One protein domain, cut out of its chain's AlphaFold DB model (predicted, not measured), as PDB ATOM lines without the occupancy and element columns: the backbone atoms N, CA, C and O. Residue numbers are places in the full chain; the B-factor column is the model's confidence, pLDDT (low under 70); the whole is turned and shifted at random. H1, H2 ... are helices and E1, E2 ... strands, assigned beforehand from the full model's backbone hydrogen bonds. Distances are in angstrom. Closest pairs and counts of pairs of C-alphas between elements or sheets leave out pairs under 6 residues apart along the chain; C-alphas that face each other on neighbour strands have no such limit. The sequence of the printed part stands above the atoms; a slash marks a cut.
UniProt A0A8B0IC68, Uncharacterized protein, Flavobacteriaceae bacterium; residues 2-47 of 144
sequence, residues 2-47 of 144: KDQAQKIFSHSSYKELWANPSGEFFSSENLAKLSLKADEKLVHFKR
ATOM      1  N   LYS A   2     140.109 201.312 129.327       86.00
ATOM      2  CA  LYS A   2     138.768 200.914 128.847       86.00
ATOM      3  C   LYS A   2     137.928 202.092 128.317       86.00
ATOM      4  O   LYS A   2     137.433 202.014 127.201       86.00
ATOM      5  N   ASP A   3     137.870 203.208 129.044       87.94
ATOM      6  CA  ASP A   3     137.094 204.392 128.623       87.94
ATOM      7  C   ASP A   3     137.658 205.053 127.354       87.94
ATOM      8  O   ASP A   3     136.921 205.527 126.493       87.94
ATOM      9  N   GLN A   4     138.986 205.045 127.196       90.00
ATOM     10  CA  GLN A   4     139.644 205.516 125.973       90.00
ATOM     11  C   GLN A   4     139.339 204.593 124.788       90.00
ATOM     12  O   GLN A   4     139.051 205.092 123.704       90.00
ATOM     13  N   ALA A   5     139.324 203.272 124.998       89.69
ATOM     14  CA  ALA A   5     138.906 202.310 123.982       89.69
ATOM     15  C   ALA A   5     137.451 202.557 123.554       89.69
ATOM     16  O   ALA A   5     137.175 202.630 122.362       89.69
ATOM     17  N   GLN A   6     136.540 202.781 124.509       88.69
ATOM     18  CA  GLN A   6     135.143 203.132 124.222       88.69
ATOM     19  C   GLN A   6     135.018 204.446 123.441       88.69
ATOM     20  O   GLN A   6     134.245 204.513 122.489       88.69
ATOM     21  N   LYS A   7     135.819 205.466 123.765       88.56
ATOM     22  CA  LYS A   7     135.860 206.719 122.997       88.56
ATOM     23  C   LYS A   7     136.390 206.517 121.575       88.56
ATOM     24  O   LYS A   7     135.888 207.143 120.646       88.56
ATOM     25  N   ILE A   8     137.394 205.662 121.376       88.81
ATOM     26  CA  ILE A   8     137.880 205.327 120.028       88.81
ATOM     27  C   ILE A   8     136.790 204.571 119.270       88.81
ATOM     28  O   ILE A   8     136.505 204.901 118.120       88.81
ATOM     29  N   PHE A   9     136.122 203.617 119.918       89.69
ATOM     30  CA  PHE A   9     134.979 202.932 119.334       89.69
ATOM     31  C   PHE A   9     133.861 203.909 118.969       89.69
ATOM     32  O   PHE A   9     133.336 203.797 117.875       89.69
ATOM     33  N   SER A  10     133.512 204.912 119.776       84.94
ATOM     34  CA  SER A  10     132.408 205.827 119.436       84.94
ATOM     35  C   SER A  10     132.668 206.713 118.206       84.94
ATOM     36  O   SER A  10     131.719 207.243 117.640       84.94
ATOM     37  N   HIS A  11     133.926 206.871 117.779       85.31
ATOM     38  CA  HIS A  11     134.317 207.712 116.635       85.31
ATOM     39  C   HIS A  11     134.939 206.921 115.470       85.31
ATOM     40  O   HIS A  11     135.451 207.520 114.527       85.31
ATOM     41  N   SER A  12     134.942 205.586 115.522       85.19
ATOM     42  CA  SER A  12     135.534 204.730 114.485       85.19
ATOM     43  C   SER A  12     134.612 203.574 114.109       85.19
ATOM     44  O   SER A  12     133.587 203.348 114.740       85.19
ATOM     45  N   SER A  13     134.961 202.823 113.069       85.69
ATOM     46  CA  SER A  13     134.248 201.607 112.653       85.69
ATOM     47  C   SER A  13     134.937 200.321 113.127       85.69
ATOM     48  O   SER A  13     134.628 199.234 112.637       85.69
ATOM     49  N   TYR A  14     135.917 200.424 114.029       87.31
ATOM     50  CA  TYR A  14     136.672 199.265 114.496       87.31
ATOM     51  C   TYR A  14     135.825 198.408 115.440       87.31
ATOM     52  O   TYR A  14     135.175 198.922 116.346       87.31
ATOM     53  N   LYS A  15     135.859 197.088 115.240       89.44
ATOM     54  CA  LYS A  15     135.172 196.113 116.106       89.44
ATOM     55  C   LYS A  15     136.035 195.658 117.278       89.44
ATOM     56  O   LYS A  15     135.521 195.272 118.322       89.44
ATOM     57  N   GLU A  16     137.346 195.702 117.090       93.69
ATOM     58  CA  GLU A  16     138.338 195.228 118.044       93.69
ATOM     59  C   GLU A  16     139.498 196.224 118.087       93.69
ATOM     60  O   GLU A  16     139.861 196.823 117.070       93.69
ATOM     61  N   LEU A  17     140.051 196.423 119.280       95.06
ATOM     62  CA  LEU A  17     141.234 197.238 119.522       95.06
ATOM     63  C   LEU A  17     142.185 196.480 120.439       95.06
ATOM     64  O   LEU A  17     141.767 195.834 121.401       95.06
ATOM     65  N   TRP A  18     143.478 196.627 120.185       96.44
ATOM     66  CA  TRP A  18     144.537 196.120 121.048       96.44
ATOM     67  C   TRP A  18     145.302 197.298 121.623       96.44
ATOM     68  O   TRP A  18     145.655 198.211 120.883       96.44
ATOM     69  N   ALA A  19     145.557 197.281 122.927       95.81
ATOM     70  CA  ALA A  19     146.366 198.293 123.584       95.81
ATOM     71  C   ALA A  19     147.643 197.688 124.158       95.81
ATOM     72  O   ALA A  19     147.615 196.591 124.730       95.81
ATOM     73  N   ASN A  20     148.744 198.421 124.034       94.06
ATOM     74  CA  ASN A  20     149.980 198.104 124.742       94.06
ATOM     75  C   ASN A  20     149.994 198.753 126.144       94.06
ATOM     76  O   ASN A  20     149.179 199.639 126.426       94.06
ATOM     77  N   PRO A  21     150.914 198.351 127.042       91.44
ATOM     78  CA  PRO A  21     151.041 198.963 128.369       91.44
ATOM     79  C   PRO A  21     151.352 200.469 128.341       91.44
ATOM     80  O   PRO A  21     151.021 201.174 129.293       91.44
ATOM     81  N   SER A  22     151.932 200.969 127.247       89.75
ATOM     82  CA  SER A  22     152.245 202.389 127.037       89.75
ATOM     83  C   SER A  22     151.011 203.263 126.769       89.75
ATOM     84  O   SER A  22     151.122 204.487 126.808       89.75
ATOM     85  N   GLY A  23     149.836 202.674 126.519       89.81
ATOM     86  CA  GLY A  23     148.601 203.419 126.249       89.81
ATOM     87  C   GLY A  23     148.311 203.676 124.771       89.81
ATOM     88  O   GLY A  23     147.374 204.411 124.464       89.81
ATOM     89  N   GLU A  24     149.072 203.074 123.859       92.50
ATOM     90  CA  GLU A  24     148.812 203.145 122.422       92.50
ATOM     91  C   GLU A  24     147.769 202.103 122.018       92.50
ATOM     92  O   GLU A  24     147.790 200.971 122.507       92.50
ATOM     93  N   PHE A  25     146.871 202.484 121.108       95.19
ATOM     94  CA  PHE A  25     145.807 201.628 120.591       95.19
ATOM     95  C   PHE A  25     146.044 201.294 119.122       95.19
ATOM     96  O   PHE A  25     146.394 202.157 118.319       95.19
ATOM     97  N   PHE A  26     145.771 200.046 118.764       95.12
ATOM     98  CA  PHE A  26     145.973 199.503 117.431       95.12
ATOM     99  C   PHE A  26     144.698 198.815 116.950       95.12
ATOM    100  O   PHE A  26     144.010 198.150 117.723       95.12
ATOM    101  N   SER A  27     144.423 198.922 115.652       92.50
ATOM    102  CA  SER A  27     143.323 198.228 114.968       92.50
ATOM    103  C   SER A  27     143.699 196.827 114.467       92.50
ATOM    104  O   SER A  27     142.900 196.173 113.804       92.50
ATOM    105  N   SER A  28     144.917 196.355 114.757       92.62
ATOM    106  CA  SER A  28     145.389 195.012 114.418       92.62
ATOM    107  C   SER A  28     146.293 194.471 115.519       92.62
ATOM    108  O   SER A  28     147.247 195.137 115.926       92.62
ATOM    109  N   GLU A  29     146.046 193.230 115.941       92.50
ATOM    110  CA  GLU A  29     146.892 192.521 116.906       92.50
ATOM    111  C   GLU A  29     148.351 192.439 116.441       92.50
ATOM    112  O   GLU A  29     149.272 192.593 117.240       92.50
ATOM    113  N   ASN A  30     148.576 192.229 115.141       92.94
ATOM    114  CA  ASN A  30     149.922 192.080 114.589       92.94
ATOM    115  C   ASN A  30     150.731 193.371 114.726       92.94
ATOM    116  O   ASN A  30     151.894 193.318 115.110       92.94
ATOM    117  N   LEU A  31     150.107 194.524 114.468       91.38
ATOM    118  CA  LEU A  31     150.748 195.825 114.669       91.38
ATOM    119  C   LEU A  31     150.985 196.097 116.154       91.38
ATOM    120  O   LEU A  31     152.060 196.552 116.534       91.38
ATOM    121  N   ALA A  32     150.016 195.748 116.994       91.81
ATOM    122  CA  ALA A  32     150.129 195.920 118.433       91.81
ATOM    123  C   ALA A  32     151.289 195.103 119.021       91.81
ATOM    124  O   ALA A  32     152.036 195.611 119.857       91.81
ATOM    125  N   LYS A  33     151.503 193.868 118.543       92.44
ATOM    126  CA  LYS A  33     152.616 193.002 118.966       92.44
ATOM    127  C   LYS A  33     153.986 193.607 118.672       92.44
ATOM    128  O   LYS A  33     154.901 193.403 119.460       92.44
ATOM    129  N   LEU A  34     154.126 194.369 117.585       91.44
ATOM    130  CA  LEU A  34     155.385 195.046 117.246       91.44
ATOM    131  C   LEU A  34     155.741 196.170 118.231       91.44
ATOM    132  O   LEU A  34     156.901 196.562 118.303       91.44
ATOM    133  N   SER A  35     154.759 196.678 118.978       90.00
ATOM    134  CA  SER A  35     154.969 197.716 119.994       90.00
ATOM    135  C   SER A  35     155.360 197.166 121.371       90.00
ATOM    136  O   SER A  35     155.713 197.945 122.255       90.00
ATOM    137  N   LEU A  36     155.287 195.845 121.572       90.50
ATOM    138  CA  LEU A  36     155.599 195.217 122.853       90.50
ATOM    139  C   LEU A  36     157.109 195.131 123.074       90.50
ATOM    140  O   LEU A  36     157.868 194.741 122.184       90.50
ATOM    141  N   LYS A  37     157.534 195.406 124.304       88.94
ATOM    142  CA  LYS A  37     158.852 194.999 124.802       88.94
ATOM    143  C   LYS A  37     158.800 193.555 125.313       88.94
ATOM    144  O   LYS A  37     157.732 192.952 125.426       88.94
ATOM    145  N   ALA A  38     159.969 192.986 125.610       84.25
ATOM    146  CA  ALA A  38     160.065 191.643 126.179       84.25
ATOM    147  C   ALA A  38     159.180 191.520 127.438       84.25
ATOM    148  O   ALA A  38     159.195 192.404 128.291       84.25
ATOM    149  N   ASP A  39     158.405 190.434 127.511       84.44
ATOM    150  CA  ASP A  39     157.464 190.084 128.591       84.44
ATOM    151  C   ASP A  39     156.212 190.970 128.759       84.44
ATOM    152  O   ASP A  39     155.408 190.744 129.668       84.44
ATOM    153  N   GLU A  40     155.963 191.923 127.857       90.44
ATOM    154  CA  GLU A  40     154.723 192.703 127.859       90.44
ATOM    155  C   GLU A  40     153.564 191.953 127.180       90.44
ATOM    156  O   GLU A  40     153.744 191.146 126.266       90.44
ATOM    157  N   LYS A  41     152.333 192.229 127.628       91.69
ATOM    158  CA  LYS A  41     151.107 191.643 127.069       91.69
ATOM    159  C   LYS A  41     150.177 192.729 126.551       91.69
ATOM    160  O   LYS A  41     150.068 193.800 127.144       91.69
ATOM    161  N   LEU A  42     149.468 192.411 125.473       93.88
ATOM    162  CA  LEU A  42     148.404 193.256 124.944       93.88
ATOM    163  C   LEU A  42     147.128 193.111 125.756       93.88
ATOM    164  O   LEU A  42     146.777 192.019 126.209       93.88
ATOM    165  N   VAL A  43     146.391 194.212 125.851       94.31
ATOM    166  CA  VAL A  43     145.015 194.223 126.335       94.31
ATOM    167  C   VAL A  43     144.088 194.296 125.129       94.31
ATOM    168  O   VAL A  43     144.200 195.208 124.313       94.31
ATOM    169  N   HIS A  44     143.187 193.325 125.004       95.31
ATOM    170  CA  HIS A  44     142.214 193.259 123.918       95.31
ATOM    171  C   HIS A  44     140.872 193.845 124.367       95.31
ATOM    172  O   HIS A  44     140.335 193.464 125.408       95.31
ATOM    173  N   PHE A  45     140.328 194.751 123.562       93.50
ATOM    174  CA  PHE A  45     139.016 195.354 123.742       93.50
ATOM    175  C   PHE A  45     138.130 194.999 122.554       93.50
ATOM    176  O   PHE A  45     138.531 195.179 121.406       93.50
ATOM    177  N   LYS A  46     136.909 194.547 122.839       91.50
ATOM    178  CA  LYS A  46     135.856 194.385 121.838       91.50
ATOM    179  C   LYS A  46     134.868 195.529 121.954       91.50
ATOM    180  O   LYS A  46     134.615 196.015 123.057       91.50
ATOM    181  N   ARG A  47     134.334 195.951 120.815       88.38
ATOM    182  CA  ARG A  47     133.229 196.895 120.761       88.38
ATOM    183  C   ARG A  47     131.994 196.228 121.356       88.38
ATOM    184  O   ARG A  47     131.651 195.115 120.962       88.38
TER     185      ARG A  47
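AT A GLANCE: This is residues 2 to 47 of the 144 residues of an uncharacterized protein of Flavobacteriaceae bacterium (UniProt A0A8B0IC68). A short antiparallel ribbon, E1 beside E2, forms the middle of a small elongated domain, with H1 toward one end and H2 toward the other. The loop from Ser 35 to Leu 42 makes the far end beyond H2, and residues 25 to 26 pair with E1. The printed part has 46 residues in the order H1, E1, H2, E2, class mixed; it is compact, radius of gyration of the C-alphas 10.2 A, spans 32 by 18 by 13 A.

IN THESE COORDINATES: Find C-alpha 2 at (138.768, 200.914, 128.847); H1 runs from there to residue 10, 12.4 A. E1 is residues 16 to 19, 10.2 A; H2 is 29 to 34, 8.9 A; E2 is 43 to 46, 10.2 A, ending at C-alpha 46 (135.856, 194.385, 121.838).

HOW THE PARTS SIT: E1 and E2 are antiparallel at 160 degrees; look at N 19 and O 43, 2.8 A. Residues 18 to 19 of E1 pair antiparallel with residues 25 to 26. The closest C-alphas of H1 and E2 are Ala 5 and Phe 45, 7.0 A; of E1 and H2, Trp 18 and Glu 29, 6.0 A. H1 and H2 are apart. In both helices every O i to N i+4 pair is within hydrogen-bond range.

THE WHOLE: The farthest C-alphas, His 11 and Ala 38, are 31.8 A apart. The printed part has no cut, no long link, and no printed residue is under 70 in pLDDT.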